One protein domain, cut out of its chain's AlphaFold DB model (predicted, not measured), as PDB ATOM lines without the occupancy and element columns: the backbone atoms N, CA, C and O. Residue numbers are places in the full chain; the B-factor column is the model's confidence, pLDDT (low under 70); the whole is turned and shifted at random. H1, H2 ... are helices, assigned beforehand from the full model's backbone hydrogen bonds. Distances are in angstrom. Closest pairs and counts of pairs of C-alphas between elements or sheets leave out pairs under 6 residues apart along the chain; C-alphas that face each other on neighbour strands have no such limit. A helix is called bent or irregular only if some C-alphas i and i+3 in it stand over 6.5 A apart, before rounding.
ATOM      1  N   TYR A 661      -3.704  46.207   2.400       95.75
ATOM      2  CA  TYR A 661      -2.828  47.150   1.703       95.75
ATOM      3  C   TYR A 661      -1.691  46.450   0.944       95.75
ATOM      4  O   TYR A 661      -1.472  46.729  -0.235       95.75
ATOM      5  N   LEU A 662      -0.980  45.520   1.589       94.81
ATOM      6  CA  LEU A 662       0.104  44.756   0.961       94.81
ATOM      7  C   LEU A 662      -0.397  43.951  -0.247       94.81
ATOM      8  O   LEU A 662       0.255  43.920  -1.291       94.81
ATOM      9  N   GLU A 663      -1.583  43.355  -0.141       93.31
ATOM     10  CA  GLU A 663      -2.240  42.662  -1.248       93.31
ATOM     11  C   GLU A 663      -2.624  43.605  -2.392       93.31
ATOM     12  O   GLU A 663      -2.462  43.247  -3.561       93.31
ATOM     13  N   LEU A 664      -3.115  44.812  -2.083       93.06
ATOM     14  CA  LEU A 664      -3.382  45.835  -3.094       93.06
ATOM     15  C   LEU A 664      -2.092  46.191  -3.843       93.06
ATOM     16  O   LEU A 664      -2.084  46.135  -5.072       93.06
ATOM     17  N   VAL A 665      -1.000  46.484  -3.131       93.00
ATOM     18  CA  VAL A 665       0.308  46.810  -3.728       93.00
ATOM     19  C   VAL A 665       0.797  45.679  -4.632       93.00
ATOM     20  O   VAL A 665       1.179  45.921  -5.776       93.00
ATOM     21  N   GLU A 666       0.714  44.433  -4.170       91.88
ATOM     22  CA  GLU A 666       1.104  43.268  -4.962       91.88
ATOM     23  C   GLU A 666       0.208  43.083  -6.200       91.88
ATOM     24  O   GLU A 666       0.697  42.761  -7.287       91.88
ATOM     25  N   SER A 667      -1.098  43.349  -6.084       91.38
ATOM     26  CA  SER A 667      -2.029  43.297  -7.219       91.38
ATOM     27  C   SER A 667      -1.744  44.369  -8.278       91.38
ATOM     28  O   SER A 667      -1.895  44.106  -9.474       91.38
ATOM     29  N   LEU A 668      -1.299  45.558  -7.859       90.19
ATOM     30  CA  LEU A 668      -0.885  46.635  -8.757       90.19
ATOM     31  C   LEU A 668       0.453  46.295  -9.422       90.19
ATOM     32  O   LEU A 668       0.576  46.421 -10.639       90.19
ATOM     33  N   ARG A 669       1.422  45.771  -8.660       89.88
ATOM     34  CA  ARG A 669       2.746  45.368  -9.161       89.88
ATOM     35  C   ARG A 669       2.660  44.334 -10.287       89.88
ATOM     36  O   ARG A 669       3.398  44.437 -11.265       89.88
ATOM     37  N   ARG A 670       1.748  43.360 -10.172       88.56
ATOM     38  CA  ARG A 670       1.510  42.320 -11.194       88.56
ATOM     39  C   ARG A 670       0.943  42.860 -12.513       88.56
ATOM     40  O   ARG A 670       1.023  42.161 -13.515       88.56
ATOM     41  N   ASN A 671       0.398  44.079 -12.527       84.88
ATOM     42  CA  ASN A 671      -0.263  44.683 -13.685       84.88
ATOM     43  C   ASN A 671       0.488  45.940 -14.169       84.88
ATOM     44  O   ASN A 671       0.034  47.059 -13.920       84.88
ATOM     45  N   PRO A 672       1.613  45.795 -14.898       78.00
ATOM     46  CA  PRO A 672       2.481  46.918 -15.264       78.00
ATOM     47  C   PRO A 672       1.785  47.973 -16.137       78.00
ATOM     48  O   PRO A 672       2.029  49.162 -15.960       78.00
ATOM     49  N   GLN A 673       0.850  47.571 -17.008       79.50
ATOM     50  CA  GLN A 673       0.052  48.493 -17.834       79.50
ATOM     51  C   GLN A 673      -0.807  49.457 -17.013       79.50
ATOM     52  O   GLN A 673      -1.178  50.522 -17.490       79.50
ATOM     53  N   ARG A 674      -1.165  49.077 -15.786       80.50
ATOM     54  CA  ARG A 674      -2.005  49.893 -14.914       80.50
ATOM     55  C   ARG A 674      -1.194  50.972 -14.209       80.50
ATOM     56  O   ARG A 674      -1.721  52.050 -13.963       80.50
ATOM     57  N   LEU A 675       0.072  50.683 -13.906       82.62
ATOM     58  CA  LEU A 675       0.963  51.579 -13.166       82.62
ATOM     59  C   LEU A 675       1.220  52.895 -13.899       82.62
ATOM     60  O   LEU A 675       1.419  53.911 -13.248       82.62
ATOM     61  N   THR A 676       1.165  52.882 -15.230       81.38
ATOM     62  CA  THR A 676       1.384  54.060 -16.081       81.38
ATOM     63  C   THR A 676       0.281  55.107 -15.950       81.38
ATOM     64  O   THR A 676       0.521  56.282 -16.195       81.38
ATOM     65  N   ILE A 677      -0.926  54.681 -15.570       82.88
ATOM     66  CA  ILE A 677      -2.104  55.545 -15.446       82.88
ATOM     67  C   ILE A 677      -2.243  56.058 -14.007       82.88
ATOM     68  O   ILE A 677      -2.894  57.072 -13.788       82.88
ATOM     69  N   LEU A 678      -1.660  55.371 -13.017       84.12
ATOM     70  CA  LEU A 678      -1.851  55.688 -11.601       84.12
ATOM     71  C   LEU A 678      -1.278  57.054 -11.219       84.12
ATOM     72  O   LEU A 678      -0.105  57.351 -11.439       84.12
ATOM     73  N   GLN A 679      -2.092  57.843 -10.522       80.88
ATOM     74  CA  GLN A 679      -1.670  59.130  -9.987       80.88
ATOM     75  C   GLN A 679      -0.710  58.937  -8.804       80.88
ATOM     76  O   GLN A 679      -0.989  58.165  -7.882       80.88
ATOM     77  N   GLY A 680       0.394  59.691  -8.797       74.62
ATOM     78  CA  GLY A 680       1.404  59.655  -7.731       74.62
ATOM     79  C   GLY A 680       2.566  58.686  -7.972       74.62
ATOM     80  O   GLY A 680       3.421  58.551  -7.101       74.62
ATOM     81  N   LEU A 681       2.621  58.035  -9.141       79.38
ATOM     82  CA  LEU A 681       3.770  57.236  -9.594       79.38
ATOM     83  C   LEU A 681       4.575  57.914 -10.717       79.38
ATOM     84  O   LEU A 681       5.473  57.296 -11.279       79.38
ATOM     85  N   GLU A 682       4.275  59.175 -11.033       68.50
ATOM     86  CA  GLU A 682       4.919  59.925 -12.116       68.50
ATOM     87  C   GLU A 682       6.441  60.021 -11.897       68.50
ATOM     88  O   GLU A 682       6.874  60.332 -10.783       68.50
ATOM     89  N   PRO A 683       7.278  59.705 -12.902       64.44
ATOM     90  CA  PRO A 683       8.730  59.801 -12.777       64.44
ATOM     91  C   PRO A 683       9.167  61.268 -12.654       64.44
ATOM     92  O   PRO A 683       8.646  62.134 -13.342       64.44
ATOM     93  N   GLU A 684      10.159  61.545 -11.807       58.97
ATOM     94  CA  GLU A 684      10.695  62.902 -11.574       58.97
ATOM     95  C   GLU A 684      11.682  63.354 -12.672       58.97
ATOM     96  O   GLU A 684      12.545  64.192 -12.431       58.97
ATOM     97  N   ARG A 685      11.613  62.772 -13.878       61.03
ATOM     98  CA  ARG A 685      12.602  62.987 -14.948       61.03
ATOM     99  C   ARG A 685      12.104  63.938 -16.031       61.03
ATOM    100  O   ARG A 685      10.934  63.905 -16.398       61.03
ATOM    101  N   GLU A 686      13.046  64.679 -16.615       51.97
ATOM    102  CA  GLU A 686      12.851  65.475 -17.836       51.97
ATOM    103  C   GLU A 686      12.971  64.632 -19.130       51.97
ATOM    104  O   GLU A 686      12.404  65.007 -20.154       51.97
ATOM    105  N   GLU A 687      13.645  63.469 -19.093       54.50
ATOM    106  CA  GLU A 687      13.868  62.597 -20.265       54.50
ATOM    107  C   GLU A 687      13.078  61.267 -20.217       54.50
ATOM    108  O   GLU A 687      12.965  60.645 -19.152       54.50
ATOM    109  N   PRO A 688      12.557  60.781 -21.366       58.03
ATOM    110  CA  PRO A 688      11.771  59.551 -21.446       58.03
ATOM    111  C   PRO A 688      12.625  58.283 -21.277       58.03
ATOM    112  O   PRO A 688      13.780  58.213 -21.690       58.03
ATOM    113  N   ALA A 689      12.034  57.242 -20.684       63.12
ATOM    114  CA  ALA A 689      12.703  55.965 -20.441       63.12
ATOM    115  C   ALA A 689      13.186  55.283 -21.739       63.12
ATOM    116  O   ALA A 689      12.493  55.277 -22.754       63.12
ATOM    117  N   ALA A 690      14.344  54.616 -21.667       66.56
ATOM    118  CA  ALA A 690      14.987  53.965 -22.813       66.56
ATOM    119  C   ALA A 690      14.168  52.815 -23.447       66.56
ATOM    120  O   ALA A 690      14.397  52.465 -24.604       66.56
ATOM    121  N   SER A 691      13.228  52.203 -22.712       78.94
ATOM    122  CA  SER A 691      12.291  51.196 -23.232       78.94
ATOM    123  C   SER A 691      11.023  51.091 -22.374       78.94
ATOM    124  O   SER A 691      11.040  51.416 -21.185       78.94
ATOM    125  N   LEU A 692       9.929  50.579 -22.954       77.44
ATOM    126  CA  LEU A 692       8.664  50.346 -22.238       77.44
ATOM    127  C   LEU A 692       8.838  49.373 -21.056       77.44
ATOM    128  O   LEU A 692       8.221  49.538 -20.006       77.44
ATOM    129  N   GLU A 693       9.705  48.368 -21.209       79.06
ATOM    130  CA  GLU A 693      10.025  47.417 -20.141       79.06
ATOM    131  C   GLU A 693      10.824  48.065 -19.007       79.06
ATOM    132  O   GLU A 693      10.552  47.797 -17.835       79.06
ATOM    133  N   ALA A 694      11.795  48.925 -19.336       79.94
ATOM    134  CA  ALA A 694      12.563  49.670 -18.342       79.94
ATOM    135  C   ALA A 694      11.659  50.635 -17.566       79.94
ATOM    136  O   ALA A 694      11.724  50.678 -16.339       79.94
ATOM    137  N   TRP A 695      10.752  51.316 -18.269       80.00
ATOM    138  CA  TRP A 695       9.749  52.190 -17.666       80.00
ATOM    139  C   TRP A 695       8.799  51.431 -16.732       80.00
ATOM    140  O   TRP A 695       8.564  51.846 -15.599       80.00
ATOM    141  N   GLY A 696       8.303  50.264 -17.157       82.06
ATOM    142  CA  GLY A 696       7.453  49.413 -16.323       82.06
ATOM    143  C   GLY A 696       8.152  48.938 -15.045       82.06
ATOM    144  O   GLY A 696       7.538  48.932 -13.979       82.06
ATOM    145  N   ARG A 697       9.444  48.582 -15.123       84.06
ATOM    146  CA  ARG A 697      10.249  48.216 -13.943       84.06
ATOM    147  C   ARG A 697      10.482  49.404 -13.012       84.06
ATOM    148  O   ARG A 697      10.362  49.243 -11.802       84.06
ATOM    149  N   GLU A 698      10.772  50.584 -13.554       84.56
ATOM    150  CA  GLU A 698      10.936  51.814 -12.769       84.56
ATOM    151  C   GLU A 698       9.664  52.142 -11.971       84.56
ATOM    152  O   GLU A 698       9.730  52.366 -10.762       84.56
ATOM    153  N   LEU A 699       8.491  52.052 -12.604       86.69
ATOM    154  CA  LEU A 699       7.202  52.250 -11.933       86.69
ATOM    155  C   LEU A 699       6.931  51.199 -10.845       86.69
ATOM    156  O   LEU A 699       6.389  51.533  -9.790       86.69
ATOM    157  N   GLN A 700       7.317  49.938 -11.062       88.81
ATOM    158  CA  GLN A 700       7.195  48.882 -10.048       88.81
ATOM    159  C   GLN A 700       8.080  49.149  -8.825       88.81
ATOM    160  O   GLN A 700       7.611  49.003  -7.695       88.81
ATOM    161  N   VAL A 701       9.333  49.562  -9.041       88.56
ATOM    162  CA  VAL A 701      10.265  49.919  -7.960       88.56
ATOM    163  C   VAL A 701       9.738  51.127  -7.189       88.56
ATOM    164  O   VAL A 701       9.676  51.079  -5.961       88.56
ATOM    165  N   LYS A 702       9.266  52.168  -7.887       88.06
ATOM    166  CA  LYS A 702       8.692  53.366  -7.257       88.06
ATOM    167  C   LYS A 702       7.437  53.051  -6.440       88.06
ATOM    168  O   LYS A 702       7.312  53.523  -5.312       88.06
ATOM    169  N   LEU A 703       6.541  52.206  -6.957       91.00
ATOM    170  CA  LEU A 703       5.366  51.725  -6.221       91.00
ATOM    171  C   LEU A 703       5.772  51.048  -4.906       91.00
ATOM    172  O   LEU A 703       5.238  51.378  -3.847       91.00
ATOM    173  N   GLN A 704       6.708  50.099  -4.970       90.88
ATOM    174  CA  GLN A 704       7.173  49.369  -3.791       90.88
ATOM    175  C   GLN A 704       7.895  50.290  -2.800       90.88
ATOM    176  O   GLN A 704       7.675  50.163  -1.599       90.88
ATOM    177  N   LEU A 705       8.698  51.242  -3.281       90.31
ATOM    178  CA  LEU A 705       9.388  52.224  -2.444       90.31
ATOM    179  C   LEU A 705       8.392  53.081  -1.649       90.31
ATOM    180  O   LEU A 705       8.466  53.136  -0.421       90.31
ATOM    181  N   LEU A 706       7.411  53.678  -2.331       90.56
ATOM    182  CA  LEU A 706       6.368  54.484  -1.689       90.56
ATOM    183  C   LEU A 706       5.512  53.646  -0.726       90.56
ATOM    184  O   LEU A 706       5.134  54.123   0.344       90.56
ATOM    185  N   ALA A 707       5.247  52.381  -1.062       92.38
ATOM    186  CA  ALA A 707       4.533  51.466  -0.179       92.38
ATOM    187  C   ALA A 707       5.320  51.156   1.105       92.38
ATOM    188  O   ALA A 707       4.750  51.160   2.197       92.38
ATOM    189  N   VAL A 708       6.636  50.929   1.006       91.62
ATOM    190  CA  VAL A 708       7.497  50.747   2.186       91.62
ATOM    191  C   VAL A 708       7.500  52.009   3.049       91.62
ATOM    192  O   VAL A 708       7.368  51.905   4.270       91.62
ATOM    193  N   GLN A 709       7.600  53.193   2.440       90.06
ATOM    194  CA  GLN A 709       7.556  54.466   3.163       90.06
ATOM    195  C   GLN A 709       6.233  54.639   3.932       90.06
ATOM    196  O   GLN A 709       6.264  54.994   5.112       90.06
ATOM    197  N   ALA A 710       5.092  54.305   3.319       90.81
ATOM    198  CA  ALA A 710       3.775  54.363   3.962       90.81
ATOM    199  C   ALA A 710       3.601  53.337   5.104       90.81
ATOM    200  O   ALA A 710       2.955  53.625   6.113       90.81
ATOM    201  N   LEU A 711       4.193  52.144   4.985       92.75
ATOM    202  CA  LEU A 711       4.109  51.082   6.000       92.75
ATOM    203  C   LEU A 711       5.066  51.282   7.181       92.75
ATOM    204  O   LEU A 711       4.799  50.804   8.287       92.75
ATOM    205  N   ARG A 712       6.176  51.989   6.972       90.25
ATOM    206  CA  ARG A 712       7.240  52.223   7.960       90.25
ATOM    207  C   ARG A 712       6.747  52.642   9.355       90.25
ATOM    208  O   ARG A 712       7.171  52.000  10.321       90.25
ATOM    209  N   PRO A 713       5.869  53.653   9.523       89.88
ATOM    210  CA  PRO A 713       5.415  54.060  10.854       89.88
ATOM    211  C   PRO A 713       4.578  52.983  11.567       89.88
ATOM    212  O   PRO A 713       4.609  52.879  12.793       89.88
ATOM    213  N   HIS A 714       3.852  52.155  10.816       91.00
ATOM    214  CA  HIS A 714       3.048  51.052  11.353       91.00
ATOM    215  C   HIS A 714       3.919  49.881  11.805       91.00
ATOM    216  O   HIS A 714       3.723  49.333  12.889       91.00
ATOM    217  N   ILE A 715       4.936  49.550  11.008       91.06
ATOM    218  CA  ILE A 715       5.931  48.525  11.336       91.06
ATOM    219  C   ILE A 715       6.711  48.911  12.596       91.06
ATOM    220  O   ILE A 715       6.926  48.063  13.456       91.06
ATOM    221  N   ALA A 716       7.094  50.184  12.737       89.06
ATOM    222  CA  ALA A 716       7.768  50.676  13.937       89.06
ATOM    223  C   ALA A 716       6.897  50.497  15.194       89.06
ATOM    224  O   ALA A 716       7.360  49.943  16.188       89.06
ATOM    225  N   LYS A 717       5.604  50.856  15.119       89.38
ATOM    226  CA  LYS A 717       4.649  50.643  16.221       89.38
ATOM    227  C   LYS A 717       4.556  49.170  16.637       89.38
ATOM    228  O   LYS A 717       4.570  48.878  17.833       89.38
ATOM    229  N   PHE A 718       4.492  48.245  15.676       89.56
ATOM    230  CA  PHE A 718       4.512  46.810  15.974       89.56
ATOM    231  C   PHE A 718       5.841  46.343  16.555       89.56
ATOM    232  O   PHE A 718       5.829  45.578  17.513       89.56
ATOM    233  N   HIS A 719       6.967  46.800  16.014       88.50
ATOM    234  CA  HIS A 719       8.290  46.431  16.504       88.50
ATOM    235  C   HIS A 719       8.461  46.784  17.984       88.50
ATOM    236  O   HIS A 719       8.793  45.909  18.784       88.50
ATOM    237  N   ASP A 720       8.145  48.024  18.362       87.81
ATOM    238  CA  ASP A 720       8.263  48.506  19.741       87.81
ATOM    239  C   ASP A 720       7.352  47.720  20.697       87.81
ATOM    240  O   ASP A 720       7.772  47.301  21.777       87.81
ATOM    241  N   ALA A 721       6.104  47.474  20.285       86.44
ATOM    242  CA  ALA A 721       5.141  46.716  21.080       86.44
ATOM    243  C   ALA A 721       5.552  45.242  21.238       86.44
ATOM    244  O   ALA A 721       5.419  44.662  22.315       86.44
ATOM    245  N   MET A 722       6.119  44.646  20.188       84.88
ATOM    246  CA  MET A 722       6.624  43.274  20.190       84.88
ATOM    247  C   MET A 722       7.879  43.110  21.051       84.88
ATOM    248  O   MET A 722       8.012  42.094  21.730       84.88
ATOM    249  N   GLN A 723       8.791  44.088  21.051       84.56
ATOM    250  CA  GLN A 723       9.955  44.073  21.942       84.56
ATOM    251  C   GLN A 723       9.534  44.159  23.413       84.56
ATOM    252  O   GLN A 723      10.043  43.407  24.244       84.56
ATOM    253  N   GLN A 724       8.573  45.030  23.734       82.38
ATOM    254  CA  GLN A 724       8.042  45.134  25.092       82.38
ATOM    255  C   GLN A 724       7.344  43.839  25.522       82.38
ATOM    256  O   GLN A 724       7.606  43.352  26.615       82.38
ATOM    257  N   ALA A 725       6.522  43.240  24.655       78.00
ATOM    258  CA  ALA A 725       5.863  41.967  24.944       78.00
ATOM    259  C   ALA A 725       6.870  40.827  25.188       78.00
ATOM    260  O   ALA A 725       6.651  39.989  26.060       78.00
ATOM    261  N   ASP A 726       7.996  40.805  24.463       72.62
ATOM    262  CA  ASP A 726       9.076  39.841  24.704       72.62
ATOM    263  C   ASP A 726       9.766  40.053  26.063       72.62
ATOM    264  O   ASP A 726      10.089  39.094  26.766       72.62
ATOM    265  N   ASN A 727       9.958  41.311  26.464       73.12
ATOM    266  CA  ASN A 727      10.515  41.658  27.772       73.12
ATOM    267  C   ASN A 727       9.547  41.319  28.918       73.12
ATOM    268  O   ASN A 727       9.973  40.759  29.927       73.12
ATOM    269  N   ASP A 728       8.250  41.572  28.745       69.38
ATOM    270  CA  ASP A 728       7.210  41.258  29.732       69.38
ATOM    271  C   ASP A 728       7.029  39.737  29.906       69.38
ATOM    272  O   ASP A 728       6.766  39.258  31.006       69.38
ATOM    273  N   LEU A 729       7.235  38.934  28.854       64.00
ATOM    274  CA  LEU A 729       7.263  37.468  28.965       64.00
ATOM    275  C   LEU A 729       8.468  36.951  29.749       64.00
ATOM    276  O   LEU A 729       8.375  35.917  30.415       64.00
ATOM    277  N   ARG A 730       9.595  37.661  29.673       59.41
ATOM    278  CA  ARG A 730      10.794  37.375  30.472       59.41
ATOM    279  C   ARG A 730      10.631  37.824  31.928       59.41
ATOM    280  O   ARG A 730      11.236  37.217  32.807       59.41
ATOM    281  N   ALA A 731       9.793  38.827  32.191       58.69
ATOM    282  CA  ALA A 731       9.479  39.362  33.515       58.69
ATOM    283  C   ALA A 731       8.090  38.887  33.992       58.69
ATOM    284  O   ALA A 731       7.100  39.606  33.899       58.69
ATOM    285  N   GLN A 732       7.976  37.654  34.496       46.75
ATOM    286  CA  GLN A 732       6.684  37.105  34.931       46.75
ATOM    287  C   GLN A 732       5.938  37.995  35.952       46.75
ATOM    288  O   GLN A 732       6.428  38.236  37.053       46.75
ATOM    289  N   GLY A 733       4.678  38.339  35.637       44.66
ATOM    290  CA  GLY A 733       3.609  38.512  36.631       44.66
ATOM    291  C   GLY A 733       2.998  39.909  36.795       44.66
ATOM    292  O   GLY A 733       3.352  40.629  37.721       44.66
ATOM    293  N   ARG A 734       1.977  40.228  35.981       40.91
ATOM    294  CA  ARG A 734       0.675  40.849  36.351       40.91
ATOM    295  C   ARG A 734      -0.040  41.311  35.075       40.91
ATOM    296  O   ARG A 734       0.270  42.358  34.520       40.91
ATOM    297  N   SER A 735      -1.014  40.530  34.612       46.22
ATOM    298  CA  SER A 735      -1.868  40.926  33.488       46.22
ATOM    299  C   SER A 735      -2.924  41.929  33.963       46.22
ATOM    300  O   SER A 735      -3.737  41.623  34.838       46.22
ATOM    301  N   SER A 736      -2.879  43.145  33.414       46.00
ATOM    302  CA  SER A 736      -3.881  44.187  33.646       46.00
ATOM    303  C   SER A 736      -5.133  43.885  32.824       46.00
ATOM    304  O   SER A 736      -5.074  43.796  31.598       46.00
ATOM    305  N   LYS A 737      -6.277  43.726  33.500       48.22
ATOM    306  CA  LYS A 737      -7.562  43.336  32.892       48.22
ATOM    307  C   LYS A 737      -8.159  44.391  31.941       48.22
ATOM    308  O   LYS A 737      -9.043  44.037  31.172       48.22
ATOM    309  N   VAL A 750       3.787  39.667  13.172       89.88
ATOM    310  CA  VAL A 750       5.001  39.059  12.594       89.88
ATOM    311  C   VAL A 750       4.837  38.801  11.103       89.88
ATOM    312  O   VAL A 750       5.749  39.121  10.345       89.88
ATOM    313  N   LYS A 751       3.684  38.280  10.664       90.50
ATOM    314  CA  LYS A 751       3.395  38.069   9.239       90.50
ATOM    315  C   LYS A 751       3.574  39.364   8.442       90.50
ATOM    316  O   LYS A 751       4.318  39.372   7.466       90.50
ATOM    317  N   ILE A 752       2.974  40.465   8.897       91.81
ATOM    318  CA  ILE A 752       3.076  41.776   8.236       91.81
ATOM    319  C   ILE A 752       4.519  42.283   8.202       91.81
ATOM    320  O   ILE A 752       4.997  42.714   7.153       91.81
ATOM    321  N   MET A 753       5.239  42.190   9.324       90.31
ATOM    322  CA  MET A 753       6.643  42.602   9.403       90.31
ATOM    323  C   MET A 753       7.542  41.784   8.464       90.31
ATOM    324  O   MET A 753       8.410  42.347   7.800       90.31
ATOM    325  N   LEU A 754       7.329  40.471   8.359       90.94
ATOM    326  CA  LEU A 754       8.088  39.614   7.445       90.94
ATOM    327  C   LEU A 754       7.770  39.919   5.979       90.94
ATOM    328  O   LEU A 754       8.697  40.014   5.176       90.94
ATOM    329  N   THR A 755       6.501  40.137   5.628       91.50
ATOM    330  CA  THR A 755       6.120  40.532   4.264       91.50
ATOM    331  C   THR A 755       6.726  41.883   3.887       91.50
ATOM    332  O   THR A 755       7.273  42.029   2.794       91.50
ATOM    333  N   ALA A 756       6.714  42.857   4.801       91.00
ATOM    334  CA  ALA A 756       7.364  44.144   4.576       91.00
ATOM    335  C   ALA A 756       8.885  44.006   4.407       91.00
ATOM    336  O   ALA A 756       9.459  44.640   3.525       91.00
ATOM    337  N   ARG A 757       9.535  43.137   5.192       92.31
ATOM    338  CA  ARG A 757      10.964  42.846   5.041       92.31
ATOM    339  C   ARG A 757      11.288  42.230   3.682       92.31
ATOM    340  O   ARG A 757      12.225  42.681   3.038       92.31
ATOM    341  N   LEU A 758      10.509  41.248   3.225       91.50
ATOM    342  CA  LEU A 758      10.696  40.652   1.898       91.50
ATOM    343  C   LEU A 758      10.593  41.709   0.790       91.50
ATOM    344  O   LEU A 758      11.360  41.681  -0.168       91.50
ATOM    345  N   MET A 759       9.679  42.672   0.930       90.25
ATOM    346  CA  MET A 759       9.568  43.798   0.001       90.25
ATOM    347  C   MET A 759      10.806  44.709   0.035       90.25
ATOM    348  O   MET A 759      11.290  45.092  -1.028       90.25
ATOM    349  N   MET A 760      11.357  45.003   1.219       91.44
ATOM    350  CA  MET A 760      12.618  45.749   1.362       91.44
ATOM    351  C   MET A 760      13.802  44.992   0.741       91.44
ATOM    352  O   MET A 760      14.558  45.573  -0.032       91.44
ATOM    353  N   ASP A 761      13.935  43.692   1.010       90.19
ATOM    354  CA  ASP A 761      15.018  42.855   0.476       90.19
ATOM    355  C   ASP A 761      14.960  42.767  -1.059       90.19
ATOM    356  O   ASP A 761      15.990  42.859  -1.729       90.19
ATOM    357  N   ASN A 762      13.755  42.676  -1.635       89.50
ATOM    358  CA  ASN A 762      13.560  42.722  -3.086       89.50
ATOM    359  C   ASN A 762      14.024  44.060  -3.687       89.50
ATOM    360  O   ASN A 762      14.666  44.067  -4.741       89.50
ATOM    361  N   LEU A 763      13.743  45.183  -3.016       88.12
ATOM    362  CA  LEU A 763      14.195  46.511  -3.440       88.12
ATOM    363  C   LEU A 763      15.725  46.651  -3.380       88.12
ATOM    364  O   LEU A 763      16.297  47.254  -4.280       88.12
ATOM    365  N   LEU A 764      16.388  46.033  -2.399       89.19
ATOM    366  CA  LEU A 764      17.848  46.074  -2.212       89.19
ATOM    367  C   LEU A 764      18.651  45.219  -3.216       89.19
ATOM    368  O   LEU A 764      19.883  45.159  -3.146       89.19
ATOM    369  N   THR A 765      17.990  44.560  -4.172       88.00
ATOM    370  CA  THR A 765      18.655  43.765  -5.218       88.00
ATOM    371  C   THR A 765      19.541  44.641  -6.113       88.00
ATOM    372  O   THR A 765      19.177  45.758  -6.478       88.00
ATOM    373  N   ARG A 766      20.689  44.107  -6.562       76.81
ATOM    374  CA  ARG A 766      21.658  44.817  -7.430       76.81
ATOM    375  C   ARG A 766      21.044  45.410  -8.706       76.81
ATOM    376  O   ARG A 766      21.544  46.415  -9.194       76.81
ATOM    377  N   SER A 767      19.969  44.817  -9.224       75.88
ATOM    378  CA  SER A 767      19.244  45.292 -10.410       75.88
ATOM    379  C   SER A 767      18.542  46.639 -10.220       75.88
ATOM    380  O   SER A 767      18.280  47.316 -11.208       75.88
ATOM    381  N   ASN A 768      18.238  47.023  -8.977       80.44
ATOM    382  CA  ASN A 768      17.479  48.234  -8.651       80.44
ATOM    383  C   ASN A 768      18.383  49.362  -8.130       80.44
ATOM    384  O   ASN A 768      17.898  50.448  -7.833       80.44
ATOM    385  N   ALA A 769      19.694  49.116  -8.027       74.50
ATOM    386  CA  ALA A 769      20.656  50.038  -7.427       74.50
ATOM    387  C   ALA A 769      20.734  51.401  -8.138       74.50
ATOM    388  O   ALA A 769      21.054  52.389  -7.497       74.50
ATOM    389  N   SER A 770      20.430  51.460  -9.438       77.62
ATOM    390  CA  SER A 770      20.399  52.704 -10.218       77.62
ATOM    391  C   SER A 770      19.067  53.460 -10.147       77.62
ATOM    392  O   SER A 770      18.974  54.563 -10.677       77.62
ATOM    393  N   LEU A 771      18.028  52.869  -9.546       78.75
ATOM    394  CA  LEU A 771      16.657  53.398  -9.524       78.75
ATOM    395  C   LEU A 771      16.234  53.926  -8.145       78.75
ATOM    396  O   LEU A 771      15.139  54.466  -8.012       78.75
ATOM    397  N   ILE A 772      17.067  53.739  -7.120       83.12
ATOM    398  CA  ILE A 772      16.780  54.095  -5.727       83.12
ATOM    399  C   ILE A 772      17.850  55.084  -5.259       83.12
ATOM    400  O   ILE A 772      19.031  54.888  -5.545       83.12
ATOM    401  N   SER A 773      17.445  56.137  -4.545       85.19
ATOM    402  CA  SER A 773      18.383  57.101  -3.964       85.19
ATOM    403  C   SER A 773      19.275  56.441  -2.899       85.19
ATOM    404  O   SER A 773      18.857  55.502  -2.219       85.19
ATOM    405  N   GLU A 774      20.505  56.932  -2.715       84.00
ATOM    406  CA  GLU A 774      21.407  56.424  -1.662       84.00
ATOM    407  C   GLU A 774      20.805  56.589  -0.253       84.00
ATOM    408  O   GLU A 774      20.991  55.740   0.623       84.00
ATOM    409  N   GLU A 775      20.016  57.646  -0.039       85.56
ATOM    410  CA  GLU A 775      19.302  57.878   1.219       85.56
ATOM    411  C   GLU A 775      18.217  56.822   1.460       85.56
ATOM    412  O   GLU A 775      18.198  56.186   2.517       85.56
ATOM    413  N   ASP A 776      17.352  56.575   0.472       84.12
ATOM    414  CA  ASP A 776      16.305  55.552   0.562       84.12
ATOM    415  C   ASP A 776      16.903  54.158   0.733       84.12
ATOM    416  O   ASP A 776      16.406  53.355   1.526       84.12
ATOM    417  N   ARG A 777      18.005  53.869   0.038       87.31
ATOM    418  CA  ARG A 777      18.713  52.595   0.156       87.31
ATOM    419  C   ARG A 777      19.202  52.353   1.580       87.31
ATOM    420  O   ARG A 777      18.943  51.284   2.131       87.31
ATOM    421  N   LYS A 778      19.831  53.351   2.207       88.50
ATOM    422  CA  LYS A 778      20.270  53.257   3.606       88.50
ATOM    423  C   LYS A 778      19.093  53.003   4.551       88.50
ATOM    424  O   LYS A 778      19.179  52.155   5.436       88.50
ATOM    425  N   LEU A 779      17.970  53.690   4.337       86.00
ATOM    426  CA  LEU A 779      16.759  53.499   5.140       86.00
ATOM    427  C   LEU A 779      16.157  52.094   4.984       86.00
ATOM    428  O   LEU A 779      15.667  51.524   5.963       86.00
ATOM    429  N   LEU A 780      16.197  51.526   3.777       88.44
ATOM    430  CA  LEU A 780      15.759  50.157   3.499       88.44
ATOM    431  C   LEU A 780      16.678  49.118   4.159       88.44
ATOM    432  O   LEU A 780      16.178  48.144   4.727       88.44
ATOM    433  N   GLU A 781      17.997  49.329   4.131       88.62
ATOM    434  CA  GLU A 781      18.986  48.454   4.780       88.62
ATOM    435  C   GLU A 781      18.811  48.438   6.303       88.62
ATOM    436  O   GLU A 781      18.719  47.366   6.909       88.62
ATOM    437  N   GLU A 782      18.674  49.614   6.923       88.12
ATOM    438  CA  GLU A 782      18.355  49.736   8.348       88.12
ATOM    439  C   GLU A 782      17.024  49.030   8.669       88.12
ATOM    440  O   GLU A 782      16.938  48.257   9.631       88.12
ATOM    441  N   GLY A 783      16.010  49.243   7.819       85.62
ATOM    442  CA  GLY A 783      14.696  48.601   7.845       85.62
ATOM    443  C   GLY A 783      14.748  47.082   7.918       85.62
ATOM    444  O   GLY A 783      14.259  46.474   8.878       85.62
ATOM    445  N   SER A 784      15.379  46.468   6.918       89.00
ATOM    446  CA  SER A 784      15.524  45.015   6.834       89.00
ATOM    447  C   SER A 784      16.347  44.460   7.998       89.00
ATOM    448  O   SER A 784      15.978  43.436   8.587       89.00
ATOM    449  N   HIS A 785      17.409  45.166   8.406       88.25
ATOM    450  CA  HIS A 785      18.247  44.757   9.532       88.25
ATOM    451  C   HIS A 785      17.447  44.660  10.840       88.25
ATOM    452  O   HIS A 785      17.531  43.643  11.533       88.25
ATOM    453  N   ARG A 786      16.614  45.660  11.164       84.31
ATOM    454  CA  ARG A 786      15.786  45.640  12.387       84.31
ATOM    455  C   ARG A 786      14.759  44.507  12.402       84.31
ATOM    456  O   ARG A 786      14.512  43.916  13.452       84.31
ATOM    457  N   LEU A 787      14.190  44.157  11.249       87.31
ATOM    458  CA  LEU A 787      13.177  43.101  11.139       87.31
ATOM    459  C   LEU A 787      13.762  41.679  11.117       87.31
ATOM    460  O   LEU A 787      13.020  40.700  11.243       87.31
ATOM    461  N   ARG A 788      15.090  41.537  11.015       85.75
ATOM    462  CA  ARG A 788      15.786  40.241  10.972       85.75
ATOM    463  C   ARG A 788      15.517  39.368  12.199       85.75
ATOM    464  O   ARG A 788      15.458  38.146  12.067       85.75
ATOM    465  N   VAL A 789      15.281  39.982  13.361       84.56
ATOM    466  CA  VAL A 789      14.977  39.294  14.629       84.56
ATOM    467  C   VAL A 789      13.773  38.352  14.491       84.56
ATOM    468  O   VAL A 789      13.816  37.219  14.972       84.56
ATOM    469  N   TYR A 790      12.733  38.767  13.762       83.94
ATOM    470  CA  TYR A 790      11.487  38.002  13.607       83.94
ATOM    471  C   TYR A 790      11.562  36.883  12.560       83.94
ATOM    472  O   TYR A 790      10.679  36.033  12.499       83.94
ATOM    473  N   SER A 791      12.617  36.862  11.746       81.25
ATOM    474  CA  SER A 791      12.837  35.865  10.690       81.25
ATOM    475  C   SER A 791      13.691  34.683  11.142       81.25
ATOM    476  O   SER A 791      13.964  33.786  10.343       81.25
ATOM    477  N   THR A 792      14.168  34.692  12.385       81.00
ATOM    478  CA  THR A 792      14.997  33.611  12.917       81.00
ATOM    479  C   THR A 792      14.176  32.322  13.085       81.00
ATOM    480  O   THR A 792      13.002  32.384  13.478       81.00
ATOM    481  N   PRO A 793      14.748  31.134  12.796       70.75
ATOM    482  CA  PRO A 793      14.068  29.863  13.033       70.75
ATOM    483  C   PRO A 793      13.610  29.763  14.495       70.75
ATOM    484  O   PRO A 793      14.419  29.846  15.412       70.75
ATOM    485  N   GLY A 794      12.300  29.626  14.720       69.25
ATOM    486  CA  GLY A 794      11.702  29.587  16.062       69.25
ATOM    487  C   GLY A 794      11.047  30.891  16.535       69.25
ATOM    488  O   GLY A 794      10.179  30.822  17.404       69.25
ATOM    489  N   ALA A 795      11.333  32.050  15.926       71.69
ATOM    490  CA  ALA A 795      10.652  33.310  16.259       71.69
ATOM    491  C   ALA A 795       9.143  33.248  15.970       71.69
ATOM    492  O   ALA A 795       8.338  33.663  16.798       71.69
ATOM    493  N   SER A 796       8.743  32.640  14.851       67.88
ATOM    494  CA  SER A 796       7.322  32.442  14.527       67.88
ATOM    495  C   SER A 796       6.587  31.610  15.592       67.88
ATOM    496  O   SER A 796       5.501  31.985  16.020       67.88
ATOM    497  N   LYS A 797       7.218  30.543  16.120       74.06
ATOM    498  CA  LYS A 797       6.661  29.743  17.230       74.06
ATOM    499  C   LYS A 797       6.591  30.540  18.532       74.06
ATOM    500  O   LYS A 797       5.602  30.442  19.250       74.06
ATOM    501  N   LYS A 798       7.622  31.343  18.813       77.31
ATOM    502  CA  LYS A 798       7.703  32.197  20.003       77.31
ATOM    503  C   LYS A 798       6.536  33.184  20.065       77.31
ATOM    504  O   LYS A 798       5.913  33.301  21.109       77.31
ATOM    505  N   PHE A 799       6.211  33.832  18.947       76.94
ATOM    506  CA  PHE A 799       5.174  34.870  18.867       76.94
ATOM    507  C   PHE A 799       3.789  34.376  18.443       76.94
ATOM    508  O   PHE A 799       2.865  35.183  18.363       76.94
ATOM    509  N   HIS A 800       3.614  33.070  18.229       75.19
ATOM    510  CA  HIS A 800       2.362  32.513  17.716       75.19
ATOM    511  C   HIS A 800       1.167  32.750  18.653       75.19
ATOM    512  O   HIS A 800       0.118  33.200  18.204       75.19
ATOM    513  N   ASN A 801       1.360  32.519  19.956       75.00
ATOM    514  CA  ASN A 801       0.310  32.624  20.979       75.00
ATOM    515  C   ASN A 801       0.440  33.886  21.848       75.00
ATOM    516  O   ASN A 801      -0.206  33.994  22.891       75.00
ATOM    517  N   ILE A 802       1.302  34.830  21.458       80.94
ATOM    518  CA  ILE A 802       1.512  36.065  22.215       80.94
ATOM    519  C   ILE A 802       0.453  37.082  21.798       80.94
ATOM    520  O   ILE A 802       0.262  37.356  20.615       80.94
ATOM    521  N   THR A 803      -0.209  37.667  22.791       81.00
ATOM    522  CA  THR A 803      -1.056  38.845  22.603       81.00
ATOM    523  C   THR A 803      -0.221  40.090  22.876       81.00
ATOM    524  O   THR A 803       0.375  40.219  23.944       81.00
ATOM    525  N   VAL A 804      -0.146  40.980  21.895       82.81
ATOM    526  CA  VAL A 804       0.668  42.194  21.923       82.81
ATOM    527  C   VAL A 804      -0.206  43.359  22.354       82.81
ATOM    528  O   VAL A 804      -1.289  43.563  21.805       82.81
ATOM    529  N   PHE A 805       0.282  44.136  23.318       83.62
ATOM    530  CA  PHE A 805      -0.396  45.326  23.821       83.62
ATOM    531  C   PHE A 805       0.396  46.589  23.477       83.62
ATOM    532  O   PHE A 805       1.625  46.523  23.366       83.62
ATOM    533  N   PRO A 806      -0.270  47.752  23.359       83.62
ATOM    534  CA  PRO A 806       0.425  49.015  23.169       83.62
ATOM    535  C   PRO A 806       1.381  49.313  24.327       83.62
ATOM    536  O   PRO A 806       1.056  49.080  25.498       83.62
ATOM    537  N   THR A 807       2.552  49.875  24.021       84.38
ATOM    538  CA  THR A 807       3.502  50.273  25.066       84.38
ATOM    539  C   THR A 807       2.989  51.501  25.831       84.38
ATOM    540  O   THR A 807       2.275  52.336  25.266       84.38
ATOM    541  N   PRO A 808       3.379  51.700  27.106       79.25
ATOM    542  CA  PRO A 808       3.024  52.915  27.846       79.25
ATOM    543  C   PRO A 808       3.480  54.203  27.144       79.25
ATOM    544  O   PRO A 808       2.804  55.222  27.235       79.25
ATOM    545  N   LYS A 809       4.604  54.152  26.413       81.75
ATOM    546  CA  LYS A 809       5.091  55.269  25.592       81.75
ATOM    547  C   LYS A 809       4.135  55.568  24.434       81.75
ATOM    548  O   LYS A 809       3.809  56.728  24.215       81.75
ATOM    549  N   GLN A 810       3.649  54.538  23.738       82.25
ATOM    550  CA  GLN A 810       2.687  54.684  22.640       82.25
ATOM    551  C   GLN A 810       1.341  55.240  23.116       82.25
ATOM    552  O   GLN A 810       0.780  56.107  22.452       82.25
ATOM    553  N   LEU A 811       0.853  54.790  24.276       81.62
ATOM    554  CA  LEU A 811      -0.387  55.300  24.872       81.62
ATOM    555  C   LEU A 811      -0.271  56.787  25.225       81.62
ATOM    556  O   LEU A 811      -1.085  57.584  24.768       81.62
ATOM    557  N   ARG A 812       0.796  57.188  25.929       77.88
ATOM    558  CA  ARG A 812       1.034  58.604  26.265       77.88
ATOM    559  C   ARG A 812       1.217  59.476  25.024       77.88
ATOM    560  O   ARG A 812       0.734  60.600  24.981       77.88
ATOM    561  N   ALA A 813       1.913  58.966  24.007       74.94
ATOM    562  CA  ALA A 813       2.105  59.685  22.750       74.94
ATOM    563  C   ALA A 813       0.784  59.890  21.985       74.94
ATOM    564  O   ALA A 813       0.621  60.891  21.287       74.94
ATOM    565  N   PHE A 814      -0.165  58.965  22.132       76.88
ATOM    566  CA  PHE A 814      -1.506  59.087  21.573       76.88
ATOM    567  C   PHE A 814      -2.369  60.089  22.357       76.88
ATOM    568  O   PHE A 814      -2.985  60.964  21.749       76.88
ATOM    569  N   GLU A 815      -2.348  60.016  23.692       71.81
ATOM    570  CA  GLU A 815      -3.087  60.910  24.600       71.81
ATOM    571  C   GLU A 815      -2.645  62.379  24.476       71.81
ATOM    572  O   GLU A 815      -3.485  63.274  24.422       71.81
ATOM    573  N   ASN A 816      -1.338  62.636  24.363       63.59
ATOM    574  CA  ASN A 816      -0.770  63.990  24.407       63.59
ATOM    575  C   ASN A 816      -0.830  64.767  23.082       63.59
ATOM    576  O   ASN A 816      -0.383  65.913  23.031       63.59
ATOM    577  N   GLY A 817      -1.335  64.188  21.992       57.09
ATOM    578  CA  GLY A 817      -1.294  64.907  20.721       57.09
ATOM    579  C   GLY A 817      -2.038  64.309  19.546       57.09
ATOM    580  O   GLY A 817      -1.661  64.648  18.426       57.09
ATOM    581  N   GLY A 818      -3.033  63.438  19.773       54.47
ATOM    582  CA  GLY A 818      -3.966  62.954  18.746       54.47
ATOM    583  C   GLY A 818      -3.282  62.686  17.407       54.47
ATOM    584  O   GLY A 818      -3.502  63.416  16.445       54.47
ATOM    585  N   GLY A 819      -2.318  61.764  17.384       46.69
ATOM    586  CA  GLY A 819      -1.508  61.441  16.203       46.69
ATOM    587  C   GLY A 819      -0.568  62.540  15.680       46.69
ATOM    588  O   GLY A 819       0.495  62.218  15.162       46.69
ATOM    589  N   ARG A 820      -0.882  63.831  15.824       40.94
ATOM    590  CA  ARG A 820      -0.102  64.962  15.290       40.94
ATOM    591  C   ARG A 820       1.212  65.196  16.037       40.94
ATOM    592  O   ARG A 820       2.202  65.526  15.390       40.94
ATOM    593  N   ALA A 821       1.277  64.964  17.351       40.00
ATOM    594  CA  ALA A 821       2.556  65.018  18.080       40.00
ATOM    595  C   ALA A 821       3.496  63.857  17.692       40.00
ATOM    596  O   ALA A 821       4.710  64.036  17.598       40.00
ATOM    597  N   VAL A 822       2.924  62.694  17.354       42.66
ATOM    598  CA  VAL A 822       3.653  61.530  16.822       42.66
ATOM    599  C   VAL A 822       4.174  61.792  15.401       42.66
ATOM    600  O   VAL A 822       5.298  61.404  15.089       42.66
ATOM    601  N   VAL A 823       3.422  62.523  14.569       40.41
ATOM    602  CA  VAL A 823       3.861  62.961  13.227       40.41
ATOM    603  C   VAL A 823       5.072  63.898  13.309       40.41
ATOM    604  O   VAL A 823       5.930  63.866  12.437       40.41
ATOM    605  N   GLY A 824       5.190  64.704  14.367       37.03
ATOM    606  CA  GLY A 824       6.343  65.575  14.585       37.03
ATOM    607  C   GLY A 824       7.558  64.835  15.139       37.03
ATOM    608  O   GLY A 824       8.639  64.945  14.576       37.03
ATOM    609  N   GLU A 825       7.408  64.077  16.225       37.47
ATOM    610  CA  GLU A 825       8.557  63.470  16.907       37.47
ATOM    611  C   GLU A 825       8.965  62.102  16.360       37.47
ATOM    612  O   GLU A 825      10.158  61.843  16.318       37.47
ATOM    613  N   ILE A 826       8.053  61.237  15.899       41.00
ATOM    614  CA  ILE A 826       8.420  59.910  15.356       41.00
ATOM    615  C   ILE A 826       8.830  60.009  13.878       41.00
ATOM    616  O   ILE A 826       9.710  59.269  13.442       41.00
ATOM    617  N   ALA A 827       8.282  60.965  13.114       38.03
ATOM    618  CA  ALA A 827       8.762  61.233  11.753       38.03
ATOM    619  C   ALA A 827      10.069  62.053  11.727       38.03
ATOM    620  O   ALA A 827      10.884  61.839  10.832       38.03
ATOM    621  N   LYS A 828      10.321  62.945  12.710       36.81
ATOM    622  CA  LYS A 828      11.622  63.645  12.852       36.81
ATOM    623  C   LYS A 828      12.683  62.813  13.578       36.81
ATOM    624  O   LYS A 828      13.851  62.899  13.206       36.81
ATOM    625  N   ARG A 829      12.319  61.951  14.539       41.12
ATOM    626  CA  ARG A 829      13.189  60.870  15.051       41.12
ATOM    627  C   ARG A 829      13.187  59.703  14.063       41.12
ATOM    628  O   ARG A 829      12.882  58.562  14.396       41.12
TER     629      ARG A 829
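AT A GLANCE: This is residues 661 to 737 and 750 to 829 of the 836 residues of an uncharacterized protein of Aspergillus cristatus (UniProt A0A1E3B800). One long bent helix, H3, makes the long axis of a loosely built all-helix domain: H1 and the short H2 lie along one side of its first arm, H3a, and a helical hairpin of H4 and H5 packs on another side of H3a through H4. Beyond the hairpin, H6 and then residues 800 to 807 lead past the second arm, H3b, to a small corner of H7 and H8 on the far side of H3b from H6. The printed part has 157 residues with eight named helices, H1 to H8 in order, and no named strand. It is loose, with a radius of gyration of the C-alphas of 18.7 A, and elongated, spanning 62 by 39 by 27 A.

IN THESE COORDINATES: H1, residues 661 to 669, is 12.3 A long and begins at C-alpha 661 (-2.828, 47.150, 1.703). H2 is residues 672 to 675, 5.3 A. H3, residues 692 to 730, was assigned as one helix by its hydrogen bonds but is bent, with C-alphas 710 and 713 7.1 A apart. Its arms are H3a, residues 692 to 710, 27.0 A, beginning at (8.664, 50.346, -22.238), and H3b, residues 713 to 730, 26.3 A. H4 is residues 750 to 763, 19.9 A. H5, residues 774 to 791, 25.5 A, has a kink of 27 degrees near residue 785 and is only just irregular, with C-alphas 786 and 789 6.8 A apart. H6 is residues 795 to 799, 6.3 A; H7 is residues 808 to 815, 10.6 A; H8 is residues 820 to 828, 12.0 A, ending at (11.622, 63.645, 12.852).

HOW THE PARTS SIT: H3 is the hub, touching three helices, and its arms stand at a steep tilt of 49 degrees. H1 touches residues 700 to 707 of H3a at a shallow tilt of 9 degrees, opposite ways; the closest C-alphas, of Arg 669 and Gln 700, are 5.7 A apart. H2 touches residues 696 to 700 of H3a, closest at Pro 672 and Gly 696, C-alphas 5.7 A apart. H4 touches residues 701 to 708 of H3a, closest at the C-alphas of Val 701 and Leu 763, 6.9 A. H4 and H5 form a helical hairpin at 36 degrees, only just a steep tilt, with the closest C-alphas, of Arg 757 and Ser 784, 5.4 A apart. H6 is close to H4 but not clearly touching, with C-alphas 750 and 796 closest at 7.3 A. H7 and H8 touch only at the corner, closest at the C-alphas of Ala 813 and Val 822, 6.4 A. Every O i to N i+4 pair is within hydrogen-bond range in H1, H3a, H3b, H4, H6 and H7; the counts are 11 of 14 in H5 and 4 of 5 in H8, and H2 is too short for such a pair.

THE WHOLE: The C-alphas farthest apart, of Glu 687 and Gly 733, are 62.6 A apart. Residues 738 to 749 are not printed, and the gap across this cut is 24.3 A. The link from H2 to H3 is long. Residues 730 to 737 and 815 to 820 stand free. Mean pLDDT of the printed part is 77.6; 35 residues are under 70, among them 682 to 690, 728 to 737 and 816 to 829.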